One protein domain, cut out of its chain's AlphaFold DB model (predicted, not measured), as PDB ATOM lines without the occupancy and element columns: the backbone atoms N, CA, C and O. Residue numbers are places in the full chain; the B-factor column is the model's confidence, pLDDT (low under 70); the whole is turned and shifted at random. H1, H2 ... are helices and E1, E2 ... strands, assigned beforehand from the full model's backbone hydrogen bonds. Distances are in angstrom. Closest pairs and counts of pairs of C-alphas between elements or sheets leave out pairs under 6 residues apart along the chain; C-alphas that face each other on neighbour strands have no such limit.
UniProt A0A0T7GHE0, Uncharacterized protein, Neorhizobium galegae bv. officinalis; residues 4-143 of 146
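Overview. This is residues 4 to 143 of the 146 residues of an uncharacterized protein of Neorhizobium galegae bv. officinalis (UniProt A0A0T7GHE0). One twisted sheet is folded back on itself into two leaves, E1 E2 facing E6 E5 E4 with E3 as the hinge; its edges E1 and E4 come together near where each begins. H1 and H2 meet at a corner and cover the same face. The 140 printed residues have two named helices, then six strands, in the antiparallel order E1 E2 E3 E6 E5 E4, class mixed. The whole is compact, radius of gyration of the C-alphas 15.0 A, spanning 49 by 35 by 30 A.

Arrangement. H1, residues 4 to 22, touches H2, residues 26 to 32, with residues 17 to 21 alone, closest C-alphas Leu 20 and Gly 26 at 4.8 A. Every O i to N i+4 pair is within hydrogen-bond range in H2, 13 of 15 in H1. E1, 43 to 48, E2, 55 to 63, and E3, 66 to 83, form a meander, each strand the antiparallel neighbour of the one before; N 45 and O 58 are 2.9 A apart, N 59 and O 70 2.9 A. E4, 90 to 98, E5, 118 to 126, and E6, 129 to 142, form another, with N 95 and O 121 at 3.0 A, N 120 and O 132 at 2.8 A. E3 and E6 are antiparallel neighbours, with N 73 and O 138 at 2.9 A; E3 E4 E5 E6 form a Greek key, four strands in a row of which E4 E5 E6 are a meander and the first, E3, is the antiparallel neighbour of the fourth, E6. H1's height over the sheet is 8.4 A; its Thr 16 and Ile 96 of E4 have C-alphas 4.8 A apart. H2's is 8.6 A, over E3.

Along the chain. H1 begins at C-alpha 4 (-45.976, -29.204, 23.602) and is 27.8 A long. E3, 28.0 A, bends by 131 degrees at residue 78. E6 ends at C-alpha 142 (-17.948, -24.907, 47.593).

Size, cuts and confidence. The farthest C-alphas, Thr 65 and Pro 106, are 49.4 A apart. The printed part has no cut. E4 to E5 is the long link. Residues 4 to 6, 101, 103 and 109 to 115 are under pLDDT 70.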
ATOM      1  N   SER A   4     -45.768 -30.429  22.811       60.75
ATOM      2  CA  SER A   4     -45.976 -29.204  23.602       60.75
ATOM      3  C   SER A   4     -45.461 -29.261  25.052       60.75
ATOM      4  O   SER A   4     -45.201 -28.211  25.627       60.75
ATOM      5  N   SER A   5     -45.327 -30.448  25.658       63.25
ATOM      6  CA  SER A   5     -44.760 -30.593  27.013       63.25
ATOM      7  C   SER A   5     -43.233 -30.646  27.040       63.25
ATOM      8  O   SER A   5     -42.648 -30.428  28.093       63.25
ATOM      9  N   LEU A   6     -42.592 -30.955  25.909       66.44
ATOM     10  CA  LEU A   6     -41.134 -30.965  25.792       66.44
ATOM     11  C   LEU A   6     -40.617 -29.550  25.533       66.44
ATOM     12  O   LEU A   6     -39.680 -29.130  26.205       66.44
ATOM     13  N   ASP A   7     -41.301 -28.806  24.661       73.75
ATOM     14  CA  ASP A   7     -40.967 -27.414  24.342       73.75
ATOM     15  C   ASP A   7     -40.983 -26.533  25.606       73.75
ATOM     16  O   ASP A   7     -40.030 -25.814  25.880       73.75
ATOM     17  N   GLY A   8     -42.006 -26.679  26.460       80.56
ATOM     18  CA  GLY A   8     -42.094 -25.912  27.709       80.56
ATOM     19  C   GLY A   8     -40.984 -26.225  28.722       80.56
ATOM     20  O   GLY A   8     -40.549 -25.337  29.448       80.56
ATOM     21  N   VAL A   9     -40.486 -27.464  28.761       83.19
ATOM     22  CA  VAL A   9     -39.374 -27.843  29.654       83.19
ATOM     23  C   VAL A   9     -38.052 -27.266  29.156       83.19
ATOM     24  O   VAL A   9     -37.220 -26.843  29.960       83.19
ATOM     25  N   GLU A  10     -37.843 -27.258  27.841       87.75
ATOM     26  CA  GLU A  10     -36.665 -26.641  27.238       87.75
ATOM     27  C   GLU A  10     -36.669 -25.121  27.452       87.75
ATOM     28  O   GLU A  10     -35.640 -24.554  27.821       87.75
ATOM     29  N   ASP A  11     -37.832 -24.477  27.336       91.31
ATOM     30  CA  ASP A  11     -38.000 -23.051  27.625       91.31
ATOM     31  C   ASP A  11     -37.682 -22.713  29.094       91.31
ATOM     32  O   ASP A  11     -36.903 -21.794  29.353       91.31
ATOM     33  N   GLU A  12     -38.195 -23.487  30.058       91.56
ATOM     34  CA  GLU A  12     -37.886 -23.317  31.489       91.56
ATOM     35  C   GLU A  12     -36.389 -23.489  31.790       91.56
ATOM     36  O   GLU A  12     -35.808 -22.748  32.595       91.56
ATOM     37  N   LEU A  13     -35.744 -24.467  31.145       93.88
ATOM     38  CA  LEU A  13     -34.309 -24.704  31.285       93.88
ATOM     39  C   LEU A  13     -33.498 -23.541  30.703       93.88
ATOM     40  O   LEU A  13     -32.520 -23.102  31.319       93.88
ATOM     41  N   ASN A  14     -33.900 -23.034  29.538       95.81
ATOM     42  CA  ASN A  14     -33.266 -21.898  28.880       95.81
ATOM     43  C   ASN A  14     -33.425 -20.618  29.707       95.81
ATOM     44  O   ASN A  14     -32.438 -19.906  29.915       95.81
ATOM     45  N   GLU A  15     -34.619 -20.353  30.244       95.56
ATOM     46  CA  GLU A  15     -34.866 -19.221  31.142       95.56
ATOM     47  C   GLU A  15     -34.011 -19.333  32.408       95.56
ATOM     48  O   GLU A  15     -33.273 -18.404  32.741       95.56
ATOM     49  N   THR A  16     -34.029 -20.492  33.071       97.06
ATOM     50  CA  THR A  16     -33.232 -20.733  34.281       97.06
ATOM     51  C   THR A  16     -31.741 -20.529  34.003       97.06
ATOM     52  O   THR A  16     -31.042 -19.874  34.777       97.06
ATOM     53  N   THR A  17     -31.248 -21.036  32.871       97.81
ATOM     54  CA  THR A  17     -29.855 -20.861  32.435       97.81
ATOM     55  C   THR A  17     -29.525 -19.385  32.214       97.81
ATOM     56  O   THR A  17     -28.512 -18.899  32.721       97.81
ATOM     57  N   ALA A  18     -30.386 -18.643  31.516       97.50
ATOM     58  CA  ALA A  18     -30.188 -17.219  31.266       97.50
ATOM     59  C   ALA A  18     -30.187 -16.398  32.567       97.50
ATOM     60  O   ALA A  18     -29.319 -15.540  32.755       97.50
ATOM     61  N   LEU A  19     -31.115 -16.679  33.489       97.00
ATOM     62  CA  LEU A  19     -31.207 -15.987  34.776       97.00
ATOM     63  C   LEU A  19     -30.019 -16.304  35.689       97.00
ATOM     64  O   LEU A  19     -29.487 -15.399  36.329       97.00
ATOM     65  N   LEU A  20     -29.540 -17.549  35.713       97.44
ATOM     66  CA  LEU A  20     -28.301 -17.879  36.419       97.44
ATOM     67  C   LEU A  20     -27.107 -17.123  35.840       97.44
ATOM     68  O   LEU A  20     -26.299 -16.599  36.601       97.44
ATOM     69  N   GLY A  21     -27.015 -16.996  34.515       97.50
ATOM     70  CA  GLY A  21     -25.905 -16.312  33.848       97.50
ATOM     71  C   GLY A  21     -25.744 -14.832  34.214       97.50
ATOM     72  O   GLY A  21     -24.643 -14.299  34.089       97.50
ATOM     73  N   ILE A  22     -26.801 -14.166  34.693       96.75
ATOM     74  CA  ILE A  22     -26.743 -12.758  35.129       96.75
ATOM     75  C   ILE A  22     -26.509 -12.591  36.637       96.75
ATOM     76  O   ILE A  22     -26.247 -11.478  37.093       96.75
ATOM     77  N   ILE A  23     -26.599 -13.669  37.420       96.88
ATOM     78  CA  ILE A  23     -26.357 -13.643  38.864       96.88
ATOM     79  C   ILE A  23     -24.845 -13.758  39.113       96.88
ATOM     80  O   ILE A  23     -24.196 -14.627  38.525       96.88
ATOM     81  N   PRO A  24     -24.248 -12.945  40.007       98.38
ATOM     82  CA  PRO A  24     -22.836 -13.081  40.359       98.38
ATOM     83  C   PRO A  24     -22.478 -14.514  40.787       98.38
ATOM     84  O   PRO A  24     -23.119 -15.079  41.671       98.38
ATOM     85  N   GLY A  25     -21.458 -15.102  40.151       98.19
ATOM     86  CA  GLY A  25     -21.035 -16.496  40.356       98.19
ATOM     87  C   GLY A  25     -21.861 -17.546  39.598       98.19
ATOM     88  O   GLY A  25     -21.493 -18.720  39.564       98.19
ATOM     89  N   GLY A  26     -22.953 -17.153  38.941       97.94
ATOM     90  CA  GLY A  26     -23.788 -18.068  38.167       97.94
ATOM     91  C   GLY A  26     -23.137 -18.540  36.868       97.94
ATOM     92  O   GLY A  26     -23.279 -19.709  36.521       97.94
ATOM     93  N   THR A  27     -22.335 -17.707  36.196       98.19
ATOM     94  CA  THR A  27     -21.536 -18.138  35.031       98.19
ATOM     95  C   THR A  27     -20.550 -19.250  35.388       98.19
ATOM     96  O   THR A  27     -20.394 -20.197  34.619       98.19
ATOM     97  N   ASP A  28     -19.930 -19.175  36.569       97.75
ATOM     98  CA  ASP A  28     -18.992 -20.194  37.047       97.75
ATOM     99  C   ASP A  28     -19.720 -21.501  37.369       97.75
ATOM    100  O   ASP A  28     -19.243 -22.578  37.010       97.75
ATOM    101  N   LEU A  29     -20.905 -21.418  37.988       97.50
ATOM    102  CA  LEU A  29     -21.765 -22.582  38.191       97.50
ATOM    103  C   LEU A  29     -22.157 -23.217  36.854       97.50
ATOM    104  O   LEU A  29     -21.939 -24.411  36.673       97.50
ATOM    105  N   LEU A  30     -22.667 -22.440  35.898       97.81
ATOM    106  CA  LEU A  30     -23.051 -22.953  34.580       97.81
ATOM    107  C   LEU A  30     -21.873 -23.620  33.868       97.81
ATOM    108  O   LEU A  30     -22.034 -24.708  33.319       97.81
ATOM    109  N   ALA A  31     -20.675 -23.035  33.936       96.69
ATOM    110  CA  ALA A  31     -19.473 -23.650  33.385       96.69
ATOM    111  C   ALA A  31     -19.176 -25.019  34.026       96.69
ATOM    112  O   ALA A  31     -18.807 -25.958  33.320       96.69
ATOM    113  N   ARG A  32     -19.390 -25.170  35.341       95.06
ATOM    114  CA  ARG A  32     -19.258 -26.465  36.031       95.06
ATOM    115  C   ARG A  32     -20.334 -27.472  35.644       95.06
ATOM    116  O   ARG A  32     -20.040 -28.660  35.646       95.06
ATOM    117  N   LEU A  33     -21.534 -27.019  35.295       94.50
ATOM    118  CA  LEU A  33     -22.639 -27.880  34.861       94.50
ATOM    119  C   LEU A  33     -22.588 -28.239  33.363       94.50
ATOM    120  O   LEU A  33     -23.462 -28.947  32.872       94.50
ATOM    121  N   GLY A  34     -21.579 -27.772  32.619       93.75
ATOM    122  CA  GLY A  34     -21.470 -28.019  31.176       93.75
ATOM    123  C   GLY A  34     -22.273 -27.042  30.308       93.75
ATOM    124  O   GLY A  34     -22.533 -27.331  29.145       93.75
ATOM    125  N   GLY A  35     -22.646 -25.884  30.857       93.00
ATOM    126  CA  GLY A  35     -23.254 -24.762  30.134       93.00
ATOM    127  C   GLY A  35     -24.775 -24.652  30.251       93.00
ATOM    128  O   GLY A  35     -25.322 -23.628  29.858       93.00
ATOM    129  N   ALA A  36     -25.447 -25.652  30.826       93.62
ATOM    130  CA  ALA A  36     -26.890 -25.645  31.050       93.62
ATOM    131  C   ALA A  36     -27.215 -25.800  32.539       93.62
ATOM    132  O   ALA A  36     -26.514 -26.495  33.273       93.62
ATOM    133  N   ALA A  37     -28.317 -25.193  32.977       93.88
ATOM    134  CA  ALA A  37     -28.827 -25.282  34.343       93.88
ATOM    135  C   ALA A  37     -29.507 -26.632  34.646       93.88
ATOM    136  O   ALA A  37     -30.608 -26.679  35.192       93.88
ATOM    137  N   SER A  38     -28.878 -27.749  34.275       90.00
ATOM    138  CA  SER A  38     -29.412 -29.073  34.583       90.00
ATOM    139  C   SER A  38     -29.128 -29.417  36.046       90.00
ATOM    140  O   SER A  38     -28.020 -29.808  36.403       90.00
ATOM    141  N   PHE A  39     -30.139 -29.251  36.900       95.31
ATOM    142  CA  PHE A  39     -30.127 -29.670  38.311       95.31
ATOM    143  C   PHE A  39     -30.787 -31.039  38.513       95.31
ATOM    144  O   PHE A  39     -31.303 -31.325  39.594       95.31
ATOM    145  N   HIS A  40     -30.814 -31.874  37.474       93.38
ATOM    146  CA  HIS A  40     -31.345 -33.225  37.594       93.38
ATOM    147  C   HIS A  40     -30.546 -34.011  38.638       93.38
ATOM    148  O   HIS A  40     -29.315 -33.948  38.656       93.38
ATOM    149  N   ASP A  41     -31.253 -34.697  39.530       94.69
ATOM    150  CA  ASP A  41     -30.691 -35.430  40.666       94.69
ATOM    151  C   ASP A  41     -29.868 -34.579  41.651       94.69
ATOM    152  O   ASP A  41     -29.112 -35.114  42.470       94.69
ATOM    153  N   ALA A  42     -30.012 -33.250  41.619       96.94
ATOM    154  CA  ALA A  42     -29.431 -32.406  42.650       96.94
ATOM    155  C   ALA A  42     -30.092 -32.689  44.007       96.94
ATOM    156  O   ALA A  42     -31.272 -33.014  44.091       96.94
ATOM    157  N   GLU A  43     -29.346 -32.536  45.094       96.81
ATOM    158  CA  GLU A  43     -29.851 -32.720  46.451       96.81
ATOM    159  C   GLU A  43     -29.846 -31.398  47.217       96.81
ATOM    160  O   GLU A  43     -28.833 -30.696  47.255       96.81
ATOM    161  N   ILE A  44     -30.961 -31.081  47.874       96.81
ATOM    162  CA  ILE A  44     -31.045 -30.003  48.856       96.81
ATOM    163  C   ILE A  44     -30.317 -30.464  50.119       96.81
ATOM    164  O   ILE A  44     -30.807 -31.308  50.869       96.81
ATOM    165  N   VAL A  45     -29.144 -29.885  50.360       95.62
ATOM    166  CA  VAL A  45     -28.300 -30.232  51.509       95.62
ATOM    167  C   VAL A  45     -28.644 -29.372  52.716       95.62
ATOM    168  O   VAL A  45     -28.679 -29.854  53.847       95.62
ATOM    169  N   SER A  46     -28.923 -28.089  52.488       95.00
ATOM    170  CA  SER A  46     -29.429 -27.214  53.537       95.00
ATOM    171  C   SER A  46     -30.234 -26.049  53.011       95.00
ATOM    172  O   SER A  46     -29.977 -25.495  51.943       95.00
ATOM    173  N   LEU A  47     -31.188 -25.647  53.842       94.44
ATOM    174  CA  LEU A  47     -31.864 -24.371  53.768       94.44
ATOM    175  C   LEU A  47     -31.712 -23.698  55.131       94.44
ATOM    176  O   LEU A  47     -32.213 -24.203  56.134       94.44
ATOM    177  N   THR A  48     -31.023 -22.565  55.163       93.44
ATOM    178  CA  THR A  48     -30.871 -21.751  56.372       93.44
ATOM    179  C   THR A  48     -31.632 -20.457  56.188       93.44
ATOM    180  O   THR A  48     -31.342 -19.715  55.254       93.44
ATOM    181  N   LEU A  49     -32.568 -20.174  57.093       89.88
ATOM    182  CA  LEU A  49     -33.242 -18.883  57.191       89.88
ATOM    183  C   LEU A  49     -32.641 -18.113  58.367       89.88
ATOM    184  O   LEU A  49     -32.829 -18.498  59.521       89.88
ATOM    185  N   ASP A  50     -31.917 -17.033  58.083       87.19
ATOM    186  CA  ASP A  50     -31.280 -16.196  59.103       87.19
ATOM    187  C   ASP A  50     -31.766 -14.750  58.952       87.19
ATOM    188  O   ASP A  50     -31.664 -14.143  57.891       87.19
ATOM    189  N   ARG A  51     -32.327 -14.184  60.026       80.25
ATOM    190  CA  ARG A  51     -32.819 -12.793  60.040       80.25
ATOM    191  C   ARG A  51     -31.715 -11.761  60.264       80.25
ATOM    192  O   ARG A  51     -31.940 -10.574  60.051       80.25
ATOM    193  N   SER A  52     -30.574 -12.202  60.776       80.94
ATOM    194  CA  SER A  52     -29.431 -11.368  61.151       80.94
ATOM    195  C   SER A  52     -28.271 -11.472  60.163       80.94
ATOM    196  O   SER A  52     -27.400 -10.602  60.139       80.94
ATOM    197  N   ARG A  53     -28.256 -12.528  59.347       83.00
ATOM    198  CA  ARG A  53     -27.244 -12.805  58.323       83.00
ATOM    199  C   ARG A  53     -27.911 -13.099  56.984       83.00
ATOM    200  O   ARG A  53     -29.119 -12.965  56.835       83.00
ATOM    201  N   ALA A  54     -27.110 -13.474  55.990       85.00
ATOM    202  CA  ALA A  54     -27.655 -13.974  54.742       85.00
ATOM    203  C   ALA A  54     -28.179 -15.398  54.939       85.00
ATOM    204  O   ALA A  54     -27.458 -16.277  55.411       85.00
ATOM    205  N   SER A  55     -29.425 -15.619  54.548       92.00
ATOM    206  CA  SER A  55     -29.983 -16.956  54.412       92.00
ATOM    207  C   SER A  55     -29.389 -17.649  53.184       92.00
ATOM    208  O   SER A  55     -28.954 -16.999  52.227       92.00
ATOM    209  N   THR A  56     -29.404 -18.976  53.181       95.88
ATOM    210  CA  THR A  56     -28.719 -19.762  52.152       95.88
ATOM    211  C   THR A  56     -29.508 -20.997  51.758       95.88
ATOM    212  O   THR A  56     -30.039 -21.686  52.629       95.88
ATOM    213  N   LEU A  57     -29.499 -21.319  50.468       96.56
ATOM    214  CA  LEU A  57     -29.868 -22.634  49.946       96.56
ATOM    215  C   LEU A  57     -28.599 -23.295  49.407       96.56
ATOM    216  O   LEU A  57     -27.902 -22.693  48.591       96.56
ATOM    217  N   VAL A  58     -28.293 -24.510  49.853       97.69
ATOM    218  CA  VAL A  58     -27.149 -25.273  49.348       97.69
ATOM    219  C   VAL A  58     -27.625 -26.522  48.631       97.69
ATOM    220  O   VAL A  58     -28.322 -27.358  49.209       97.69
ATOM    221  N   LEU A  59     -27.209 -26.638  47.373       97.75
ATOM    222  CA  LEU A  59     -27.486 -27.768  46.502       97.75
ATOM    223  C   LEU A  59     -26.203 -28.551  46.249       97.75
ATOM    224  O   LEU A  59     -25.162 -27.964  45.957       97.75
ATOM    225  N   LYS A  60     -26.287 -29.875  46.318       97.06
ATOM    226  CA  LYS A  60     -25.260 -30.794  45.824       97.06
ATOM    227  C   LYS A  60     -25.695 -31.280  44.452       97.06
ATOM    228  O   LYS A  60     -26.679 -32.003  44.355       97.06
ATOM    229  N   VAL A  61     -24.976 -30.887  43.411       96.38
ATOM    230  CA  VAL A  61     -25.318 -31.190  42.019       96.38
ATOM    231  C   VAL A  61     -24.353 -32.244  41.474       96.38
ATOM    232  O   VAL A  61     -23.137 -32.018  41.521       96.38
ATOM    233  N   PRO A  62     -24.841 -33.395  40.985       94.38
ATOM    234  CA  PRO A  62     -23.990 -34.381  40.332       94.38
ATOM    235  C   PRO A  62     -23.509 -33.859  38.971       94.38
ATOM    236  O   PRO A  62     -24.287 -33.337  38.178       94.38
ATOM    237  N   VAL A  63     -22.215 -34.020  38.683       92.25
ATOM    238  CA  VAL A  63     -21.597 -33.653  37.399       92.25
ATOM    239  C   VAL A  63     -20.680 -34.791  36.953       92.25
ATOM    240  O   VAL A  63     -19.525 -34.895  37.373       92.25
ATOM    241  N   GLY A  64     -21.199 -35.680  36.105       88.50
ATOM    242  CA  GLY A  64     -20.488 -36.895  35.704       88.50
ATOM    243  C   GLY A  64     -20.190 -37.787  36.913       88.50
ATOM    244  O   GLY A  64     -21.104 -38.261  37.577       88.50
ATOM    245  N   THR A  65     -18.909 -38.017  37.206       89.56
ATOM    246  CA  THR A  65     -18.458 -38.774  38.392       89.56
ATOM    247  C   THR A  65     -18.102 -37.883  39.585       89.56
ATOM    248  O   THR A  65     -17.649 -38.383  40.615       89.56
ATOM    249  N   GLN A  66     -18.265 -36.567  39.443       90.69
ATOM    250  CA  GLN A  66     -17.984 -35.573  40.471       90.69
ATOM    251  C   GLN A  66     -19.284 -34.976  41.013       90.69
ATOM    252  O   GLN A  66     -20.377 -35.227  40.508       90.69
ATOM    253  N   GLN A  67     -19.152 -34.162  42.053       92.75
ATOM    254  CA  GLN A  67     -20.243 -33.373  42.605       92.75
ATOM    255  C   GLN A  67     -19.771 -31.940  42.816       92.75
ATOM    256  O   GLN A  67     -18.602 -31.699  43.119       92.75
ATOM    257  N   VAL A  68     -20.697 -31.003  42.672       94.81
ATOM    258  CA  VAL A  68     -20.475 -29.582  42.916       94.81
ATOM    259  C   VAL A  68     -21.459 -29.125  43.977       94.81
ATOM    260  O   VAL A  68     -22.648 -29.423  43.893       94.81
ATOM    261  N   PHE A  69     -20.977 -28.384  44.969       97.50
ATOM    262  CA  PHE A  69     -21.849 -27.729  45.935       97.50
ATOM    263  C   PHE A  69     -22.067 -26.281  45.512       97.50
ATOM    264  O   PHE A  69     -21.120 -25.499  45.450       97.50
ATOM    265  N   ALA A  70     -23.316 -25.931  45.229       97.88
ATOM    266  CA  ALA A  70     -23.731 -24.581  44.891       97.88
ATOM    267  C   ALA A  70     -24.477 -23.976  46.080       97.88
ATOM    268  O   ALA A  70     -25.541 -24.461  46.469       97.88
ATOM    269  N   ARG A  71     -23.925 -22.911  46.660       98.06
ATOM    270  CA  ARG A  71     -24.566 -22.129  47.714       98.06
ATOM    271  C   ARG A  71     -25.158 -20.861  47.121       98.06
ATOM    272  O   ARG A  71     -24.433 -19.948  46.732       98.06
ATOM    273  N   LEU A  72     -26.480 -20.798  47.092       97.25
ATOM    274  CA  LEU A  72     -27.228 -19.604  46.737       97.25
ATOM    275  C   LEU A  72     -27.347 -18.739  47.989       97.25
ATOM    276  O   LEU A  72     -27.885 -19.175  49.011       97.25
ATOM    277  N   ILE A  73     -26.833 -17.515  47.903       96.19
ATOM    278  CA  ILE A  73     -26.965 -16.506  48.949       96.19
ATOM    279  C   ILE A  73     -28.227 -15.711  48.663       96.19
ATOM    280  O   ILE A  73     -28.345 -15.064  47.621       96.19
ATOM    281  N   LEU A  74     -29.175 -15.775  49.586       92.88
ATOM    282  CA  LEU A  74     -30.533 -15.323  49.347       92.88
ATOM    283  C   LEU A  74     -30.860 -14.125  50.242       92.88
ATOM    284  O   LEU A  74     -30.612 -14.141  51.454       92.88
ATOM    285  N   LYS A  75     -31.462 -13.094  49.654       87.81
ATOM    286  CA  LYS A  75     -31.876 -11.848  50.315       87.81
ATOM    287  C   LYS A  75     -33.349 -11.561  50.058       87.81
ATOM    288  O   LYS A  75     -33.943 -12.151  49.167       87.81
ATOM    289  N   GLN A  76     -33.912 -10.630  50.836       77.69
ATOM    290  CA  GLN A  76     -35.284 -10.138  50.641       77.69
ATOM    291  C   GLN A  76     -36.275 -11.301  50.481       77.69
ATOM    292  O   GLN A  76     -37.000 -11.416  49.497       77.69
ATOM    293  N   TRP A  77     -36.215 -12.218  51.446       72.06
ATOM    294  CA  TRP A  77     -37.050 -13.410  51.473       72.06
ATOM    295  C   TRP A  77     -38.498 -13.031  51.662       72.06
ATOM    296  O   TRP A  77     -38.808 -12.191  52.512       72.06
ATOM    297  N   ILE A  78     -39.357 -13.694  50.900       72.88
ATOM    298  CA  ILE A  78     -40.787 -13.464  50.980       72.88
ATOM    299  C   ILE A  78     -41.498 -14.700  51.495       72.88
ATOM    300  O   ILE A  78     -42.000 -14.703  52.614       72.88
ATOM    301  N   ASP A  79     -41.500 -15.754  50.688       82.62
ATOM    302  CA  ASP A  79     -42.325 -16.926  50.912       82.62
ATOM    303  C   ASP A  79     -41.457 -18.173  50.784       82.62
ATOM    304  O   ASP A  79     -40.637 -18.296  49.871       82.62
ATOM    305  N   VAL A  80     -41.652 -19.116  51.699       89.31
ATOM    306  CA  VAL A  80     -41.083 -20.457  51.604       89.31
ATOM    307  C   VAL A  80     -42.211 -21.436  51.853       89.31
ATOM    308  O   VAL A  80     -42.808 -21.444  52.929       89.31
ATOM    309  N   ASN A  81     -42.495 -22.269  50.861       93.19
ATOM    310  CA  ASN A  81     -43.400 -23.396  51.001       93.19
ATOM    311  C   ASN A  81     -42.635 -24.653  50.612       93.19
ATOM    312  O   ASN A  81     -42.481 -24.941  49.429       93.19
ATOM    313  N   LEU A  82     -42.130 -25.365  51.617       94.44
ATOM    314  CA  LEU A  82     -41.451 -26.638  51.432       94.44
ATOM    315  C   LEU A  82     -42.172 -27.735  52.193       94.44
ATOM    316  O   LEU A  82     -42.621 -27.546  53.322       94.44
ATOM    317  N   SER A  83     -42.253 -28.897  51.563       95.06
ATOM    318  CA  SER A  83     -42.910 -30.085  52.092       95.06
ATOM    319  C   SER A  83     -42.086 -31.328  51.779       95.06
ATOM    320  O   SER A  83     -41.193 -31.300  50.938       95.06
ATOM    321  N   GLY A  84     -42.392 -32.436  52.459       93.25
ATOM    322  CA  GLY A  84     -41.855 -33.749  52.093       93.25
ATOM    323  C   GLY A  84     -40.407 -34.021  52.502       93.25
ATOM    324  O   GLY A  84     -39.808 -34.934  51.950       93.25
ATOM    325  N   PHE A  85     -39.839 -33.270  53.453       92.44
ATOM    326  CA  PHE A  85     -38.478 -33.508  53.944       92.44
ATOM    327  C   PHE A  85     -38.235 -34.973  54.318       92.44
ATOM    328  O   PHE A  85     -39.048 -35.607  54.994       92.44
ATOM    329  N   SER A  86     -37.080 -35.480  53.903       90.00
ATOM    330  CA  SER A  86     -36.631 -36.842  54.164       90.00
ATOM    331  C   SER A  86     -35.141 -36.850  54.520       90.00
ATOM    332  O   SER A  86     -34.473 -35.813  54.511       90.00
ATOM    333  N   HIS A  87     -34.604 -38.032  54.833       89.38
ATOM    334  CA  HIS A  87     -33.169 -38.241  55.055       89.38
ATOM    335  C   HIS A  87     -32.325 -37.979  53.793       89.38
ATOM    336  O   HIS A  87     -31.101 -37.948  53.874       89.38
ATOM    337  N   GLN A  88     -32.974 -37.854  52.635       90.19
ATOM    338  CA  GLN A  88     -32.393 -37.484  51.353       90.19
ATOM    339  C   GLN A  88     -33.401 -36.585  50.630       90.19
ATOM    340  O   GLN A  88     -34.584 -36.919  50.598       90.19
ATOM    341  N   ASN A  89     -32.958 -35.448  50.093       95.56
ATOM    342  CA  ASN A  89     -33.840 -34.434  49.495       95.56
ATOM    343  C   ASN A  89     -33.435 -34.148  48.043       95.56
ATOM    344  O   ASN A  89     -32.945 -33.067  47.725       95.56
ATOM    345  N   VAL A  90     -33.584 -35.153  47.183       96.94
ATOM    346  CA  VAL A  90     -33.274 -35.090  45.753       96.94
ATOM    347  C   VAL A  90     -34.400 -34.396  44.995       96.94
ATOM    348  O   VAL A  90     -35.573 -34.767  45.108       96.94
ATOM    349  N   ILE A  91     -34.033 -33.426  44.170       96.56
ATOM    350  CA  ILE A  91     -34.933 -32.736  43.253       96.56
ATOM    351  C   ILE A  91     -34.765 -33.287  41.841       96.56
ATOM    352  O   ILE A  91     -33.672 -33.647  41.410       96.56
ATOM    353  N   ASN A  92     -35.871 -33.345  41.108       93.88
ATOM    354  CA  ASN A  92     -35.853 -33.679  39.689       93.88
ATOM    355  C   ASN A  92     -35.370 -32.487  38.851       93.88
ATOM    356  O   ASN A  92     -34.730 -32.669  37.814       93.88
ATOM    357  N   ARG A  93     -35.708 -31.272  39.298       94.69
ATOM    358  CA  ARG A  93     -35.417 -30.014  38.614       94.69
ATOM    359  C   ARG A  93     -35.393 -28.855  39.607       94.69
ATOM    360  O   ARG A  93     -36.162 -28.836  40.569       94.69
ATOM    361  N   LEU A  94     -34.538 -27.877  39.321       97.06
ATOM    362  CA  LEU A  94     -34.652 -26.514  39.826       97.06
ATOM    363  C   LEU A  94     -35.049 -25.612  38.656       97.06
ATOM    364  O   LEU A  94     -34.302 -25.533  37.683       97.06
ATOM    365  N   THR A  95     -36.170 -24.913  38.787       96.56
ATOM    366  CA  THR A  95     -36.562 -23.847  37.857       96.56
ATOM    367  C   THR A  95     -36.428 -22.508  38.564       96.56
ATOM    368  O   THR A  95     -36.864 -22.362  39.708       96.56
ATOM    369  N   ILE A  96     -35.821 -21.531  37.893       95.88
ATOM    370  CA  ILE A  96     -35.750 -20.147  38.360       95.88
ATOM    371  C   ILE A  96     -36.502 -19.293  37.357       95.88
ATOM    372  O   ILE A  96     -36.190 -19.321  36.171       95.88
ATOM    373  N   ARG A  97     -37.460 -18.515  37.850       93.69
ATOM    374  CA  ARG A  97     -38.244 -17.576  37.044       93.69
ATOM    375  C   ARG A  97     -38.318 -16.221  37.718       93.69
ATOM    376  O   ARG A  97     -38.237 -16.132  38.948       93.69
ATOM    377  N   ARG A  98     -38.503 -15.161  36.930       89.25
ATOM    378  CA  ARG A  98     -38.851 -13.855  37.505       89.25
ATOM    379  C   ARG A  98     -40.256 -13.915  38.094       89.25
ATOM    380  O   ARG A  98     -41.155 -14.511  37.508       89.25
ATOM    381  N   THR A  99     -40.453 -13.305  39.257       80.88
ATOM    382  CA  THR A  99     -41.793 -13.256  39.848       80.88
ATOM    383  C   THR A  99     -42.630 -12.208  39.143       80.88
ATOM    384  O   THR A  99     -42.153 -11.107  38.869       80.88
ATOM    385  N   GLU A 100     -43.918 -12.476  38.999       73.50
ATOM    386  CA  GLU A 100     -44.883 -11.415  38.743       73.50
ATOM    387  C   GLU A 100     -45.012 -10.513  39.985       73.50
ATOM    388  O   GLU A 100     -44.813 -10.950  41.132       73.50
ATOM    389  N   GLU A 101     -45.323  -9.233  39.774       67.25
ATOM    390  CA  GLU A 101     -45.703  -8.358  40.881       67.25
ATOM    391  C   GLU A 101     -46.896  -8.980  41.614       67.25
ATOM    392  O   GLU A 101     -47.889  -9.370  41.000       67.25
ATOM    393  N   ARG A 102     -46.811  -9.065  42.946       70.06
ATOM    394  CA  ARG A 102     -47.958  -9.449  43.770       70.06
ATOM    395  C   ARG A 102     -48.375  -8.302  44.661       70.06
ATOM    396  O   ARG A 102     -47.571  -7.445  45.028       70.06
ATOM    397  N   ARG A 103     -49.628  -8.363  45.095       69.94
ATOM    398  CA  ARG A 103     -50.110  -7.531  46.187       69.94
ATOM    399  C   ARG A 103     -49.275  -7.807  47.444       69.94
ATOM    400  O   ARG A 103     -49.171  -8.951  47.869       69.94
ATOM    401  N   ILE A 104     -48.706  -6.748  48.015       71.00
ATOM    402  CA  ILE A 104     -48.087  -6.782  49.341       71.00
ATOM    403  C   ILE A 104     -49.212  -6.862  50.373       71.00
ATOM    404  O   ILE A 104     -50.143  -6.046  50.352       71.00
ATOM    405  N   GLU A 105     -49.148  -7.855  51.250       76.75
ATOM    406  CA  GLU A 105     -50.146  -8.060  52.289       76.75
ATOM    407  C   GLU A 105     -49.994  -7.023  53.414       76.75
ATOM    408  O   GLU A 105     -48.885  -6.571  53.704       76.75
ATOM    409  N   PRO A 106     -51.080  -6.621  54.101       75.94
ATOM    410  CA  PRO A 106     -51.016  -5.551  55.101       75.94
ATOM    411  C   PRO A 106     -50.003  -5.780  56.233       75.94
ATOM    412  O   PRO A 106     -49.467  -4.814  56.763       75.94
ATOM    413  N   TRP A 107     -49.720  -7.034  56.602       74.06
ATOM    414  CA  TRP A 107     -48.719  -7.379  57.625       74.06
ATOM    415  C   TRP A 107     -47.267  -7.324  57.120       74.06
ATOM    416  O   TRP A 107     -46.339  -7.345  57.925       74.06
ATOM    417  N   GLU A 108     -47.061  -7.245  55.806       70.00
ATOM    418  CA  GLU A 108     -45.758  -7.026  55.162       70.00
ATOM    419  C   GLU A 108     -45.437  -5.520  55.049       70.00
ATOM    420  O   GLU A 108     -44.277  -5.114  54.915       70.00
ATOM    421  N   VAL A 109     -46.460  -4.664  55.156       63.66
ATOM    422  CA  VAL A 109     -46.324  -3.204  55.146       63.66
ATOM    423  C   VAL A 109     -45.724  -2.731  56.475       63.66
ATOM    424  O   VAL A 109     -46.302  -2.916  57.541       63.66
ATOM    425  N   GLY A 110     -44.556  -2.082  56.419       62.59
ATOM    426  CA  GLY A 110     -43.895  -1.473  57.585       62.59
ATOM    427  C   GLY A 110     -42.698  -2.245  58.148       62.59
ATOM    428  O   GLY A 110     -41.942  -1.679  58.933       62.59
ATOM    429  N   VAL A 111     -42.445  -3.479  57.695       63.22
ATOM    430  CA  VAL A 111     -41.215  -4.227  58.041       63.22
ATOM    431  C   VAL A 111     -40.075  -4.009  57.034       63.22
ATOM    432  O   VAL A 111     -39.068  -4.709  57.069       63.22
ATOM    433  N   GLY A 112     -40.228  -3.037  56.123       59.31
ATOM    434  CA  GLY A 112     -39.253  -2.752  55.063       59.31
ATOM    435  C   GLY A 112     -39.128  -3.876  54.032       59.31
ATOM    436  O   GLY A 112     -38.117  -3.960  53.337       59.31
ATOM    437  N   MET A 113     -40.132  -4.755  53.951       61.00
ATOM    438  CA  MET A 113     -40.129  -5.873  53.021       61.00
ATOM    439  C   MET A 113     -40.097  -5.356  51.582       61.00
ATOM    440  O   MET A 113     -40.836  -4.442  51.217       61.00
ATOM    441  N   GLN A 114     -39.219  -5.932  50.773       65.25
ATOM    442  CA  GLN A 114     -39.186  -5.733  49.331       65.25
ATOM    443  C   GLN A 114     -39.405  -7.098  48.698       65.25
ATOM    444  O   GLN A 114     -38.792  -8.060  49.173       65.25
ATOM    445  N   PRO A 115     -40.260  -7.209  47.674       66.50
ATOM    446  CA  PRO A 115     -40.420  -8.477  47.014       66.50
ATOM    447  C   PRO A 115     -39.089  -8.977  46.426       66.50
ATOM    448  O   PRO A 115     -38.396  -8.231  45.741       66.50
ATOM    449  N   GLY A 116     -38.729 -10.231  46.694       71.62
ATOM    450  CA  GLY A 116     -37.766 -10.976  45.896       71.62
ATOM    451  C   GLY A 116     -38.231 -11.107  44.442       71.62
ATOM    452  O   GLY A 116     -39.411 -11.345  44.176       71.62
ATOM    453  N   GLU A 117     -37.275 -10.949  43.534       82.19
ATOM    454  CA  GLU A 117     -37.377 -10.974  42.077       82.19
ATOM    455  C   GLU A 117     -37.439 -12.383  41.502       82.19
ATOM    456  O   GLU A 117     -37.897 -12.531  40.369       82.19
ATOM    457  N   PHE A 118     -37.026 -13.407  42.255       91.19
ATOM    458  CA  PHE A 118     -37.003 -14.782  41.771       91.19
ATOM    459  C   PHE A 118     -37.940 -15.697  42.544       91.19
ATOM    460  O   PHE A 118     -38.061 -15.636  43.771       91.19
ATOM    461  N   GLU A 119     -38.560 -16.595  41.793       93.44
ATOM    462  CA  GLU A 119     -39.198 -17.785  42.317       93.44
ATOM    463  C   GLU A 119     -38.355 -18.999  41.925       93.44
ATOM    464  O   GLU A 119     -38.049 -19.202  40.750       93.44
ATOM    465  N   LEU A 120     -37.960 -19.774  42.929       95.56
ATOM    466  CA  LEU A 120     -37.195 -21.000  42.796       95.56
ATOM    467  C   LEU A 120     -38.150 -22.164  43.055       95.56
ATOM    468  O   LEU A 120     -38.569 -22.377  44.196       95.56
ATOM    469  N   ALA A 121     -38.488 -22.909  42.008       96.69
ATOM    470  CA  ALA A 121     -39.292 -24.119  42.109       96.69
ATOM    471  C   ALA A 121     -38.374 -25.343  42.211       96.69
ATOM    472  O   ALA A 121     -37.516 -25.569  41.358       96.69
ATOM    473  N   LEU A 122     -38.559 -26.117  43.275       97.06
ATOM    474  CA  LEU A 122     -37.835 -27.343  43.586       97.06
ATOM    475  C   LEU A 122     -38.773 -28.514  43.293       97.06
ATOM    476  O   LEU A 122     -39.608 -28.870  44.130       97.06
ATOM    477  N   GLU A 123     -38.678 -29.074  42.088       95.19
ATOM    478  CA  GLU A 123     -39.538 -30.181  41.673       95.19
ATOM    479  C   GLU A 123     -39.104 -31.491  42.342       95.19
ATOM    480  O   GLU A 123     -37.911 -31.813  42.352       95.19
ATOM    481  N   PRO A 124     -40.044 -32.288  42.877       88.94
ATOM    482  CA  PRO A 124     -39.704 -33.489  43.630       88.94
ATOM    483  C   PRO A 124     -39.090 -34.577  42.740       88.94
ATOM    484  O   PRO A 124     -39.640 -34.916  41.694       88.94
ATOM    485  N   CYS A 125     -38.008 -35.198  43.216       91.88
ATOM    486  CA  CYS A 125     -37.620 -36.563  42.838       91.88
ATOM    487  C   CYS A 125     -37.805 -37.494  44.050       91.88
ATOM    488  O   CYS A 125     -38.584 -38.447  43.999       91.88
ATOM    489  N   PHE A 126     -37.175 -37.158  45.182       92.94
ATOM    490  CA  PHE A 126     -37.341 -37.848  46.460       92.94
ATOM    491  C   PHE A 126     -37.043 -36.908  47.634       92.94
ATOM    492  O   PHE A 126     -35.934 -36.401  47.751       92.94
ATOM    493  N   GLY A 127     -37.992 -36.722  48.551       93.88
ATOM    494  CA  GLY A 127     -37.809 -35.845  49.710       93.88
ATOM    495  C   GLY A 127     -38.297 -34.419  49.455       93.88
ATOM    496  O   GLY A 127     -39.342 -34.239  48.832       93.88
ATOM    497  N   ALA A 128     -37.586 -33.421  49.990       94.38
ATOM    498  CA  ALA A 128     -38.059 -32.038  50.026       94.38
ATOM    499  C   ALA A 128     -38.334 -31.449  48.636       94.38
ATOM    500  O   ALA A 128     -37.521 -31.554  47.720       94.38
ATOM    501  N   TYR A 129     -39.469 -30.765  48.522       96.19
ATOM    502  CA  TYR A 129     -39.909 -30.072  47.316       96.19
ATOM    503  C   TYR A 129     -40.730 -28.838  47.674       96.19
ATOM    504  O   TYR A 129     -41.186 -28.687  48.812       96.19
ATOM    505  N   GLY A 130     -40.958 -27.980  46.684       96.12
ATOM    506  CA  GLY A 130     -41.839 -26.827  46.810       96.12
ATOM    507  C   GLY A 130     -41.238 -25.578  46.190       96.12
ATOM    508  O   GLY A 130     -40.625 -25.647  45.129       96.12
ATOM    509  N   MET A 131     -41.442 -24.430  46.826       95.12
ATOM    510  CA  MET A 131     -41.103 -23.132  46.257       95.12
ATOM    511  C   MET A 131     -40.455 -22.209  47.289       95.12
ATOM    512  O   MET A 131     -40.854 -22.167  48.457       95.12
ATOM    513  N   ILE A 132     -39.458 -21.456  46.828       93.31
ATOM    514  CA  ILE A 132     -38.827 -20.359  47.560       93.31
ATOM    515  C   ILE A 132     -38.939 -19.084  46.725       93.31
ATOM    516  O   ILE A 132     -38.521 -19.065  45.571       93.31
ATOM    517  N   ARG A 133     -39.424 -17.996  47.327       90.56
ATOM    518  CA  ARG A 133     -39.425 -16.666  46.716       90.56
ATOM    519  C   ARG A 133     -38.442 -15.746  47.433       90.56
ATOM    520  O   ARG A 133     -38.632 -15.416  48.609       90.56
ATOM    521  N   ALA A 134     -37.389 -15.344  46.728       89.88
ATOM    522  CA  ALA A 134     -36.292 -14.542  47.268       89.88
ATOM    523  C   ALA A 134     -35.497 -13.844  46.151       89.88
ATOM    524  O   ALA A 134     -35.619 -14.176  44.975       89.88
ATOM    525  N   ASN A 135     -34.631 -12.905  46.527       89.88
ATOM    526  CA  ASN A 135     -33.535 -12.460  45.671       89.88
ATOM    527  C   ASN A 135     -32.337 -13.389  45.807       89.88
ATOM    528  O   ASN A 135     -31.980 -13.773  46.918       89.88
ATOM    529  N   ILE A 136     -31.682 -13.690  44.688       93.38
ATOM    530  CA  ILE A 136     -30.399 -14.391  44.672       93.38
ATOM    531  C   ILE A 136     -29.317 -13.322  44.549       93.38
ATOM    532  O   ILE A 136     -29.129 -12.733  43.490       93.38
ATOM    533  N   GLU A 137     -28.632 -13.030  45.653       93.56
ATOM    534  CA  GLU A 137     -27.575 -12.015  45.679       93.56
ATOM    535  C   GLU A 137     -26.343 -12.479  44.897       93.56
ATOM    536  O   GLU A 137     -25.751 -11.712  44.143       93.56
ATOM    537  N   ARG A 138     -25.935 -13.730  45.126       97.38
ATOM    538  CA  ARG A 138     -24.810 -14.381  44.451       97.38
ATOM    539  C   ARG A 138     -24.860 -15.889  44.650       97.38
ATOM    540  O   ARG A 138     -25.564 -16.393  45.528       97.38
ATOM    541  N   ILE A 139     -24.045 -16.582  43.871       98.31
ATOM    542  CA  ILE A 139     -23.834 -18.021  43.925       98.31
ATOM    543  C   ILE A 139     -22.368 -18.279  44.259       98.31
ATOM    544  O   ILE A 139     -21.469 -17.674  43.680       98.31
ATOM    545  N   GLU A 140     -22.127 -19.182  45.203       98.00
ATOM    546  CA  GLU A 140     -20.790 -19.599  45.610       98.00
ATOM    547  C   GLU A 140     -20.617 -21.098  45.353       98.00
ATOM    548  O   GLU A 140     -21.444 -21.906  45.781       98.00
ATOM    549  N   LEU A 141     -19.528 -21.470  44.681       97.00
ATOM    550  CA  LEU A 141     -19.106 -22.864  44.573       97.00
ATOM    551  C   LEU A 141     -18.310 -23.249  45.816       97.00
ATOM    552  O   LEU A 141     -17.404 -22.519  46.220       97.00
ATOM    553  N   LEU A 142     -18.646 -24.386  46.420       95.50
ATOM    554  CA  LEU A 142     -17.948 -24.907  47.593       95.50
ATOM    555  C   LEU A 142     -17.152 -26.147  47.207       95.50
ATOM    556  O   LEU A 142     -17.677 -27.036  46.537       95.50
ATOM    557  N   ASP A 143     -15.913 -26.223  47.688       82.31
ATOM    558  CA  ASP A 143     -15.073 -27.407  47.498       82.31
ATOM    559  C   ASP A 143     -15.639 -28.608  48.265       82.31
ATOM    560  O   ASP A 143     -15.653 -29.721  47.751       82.31
TER     561      ASP A 143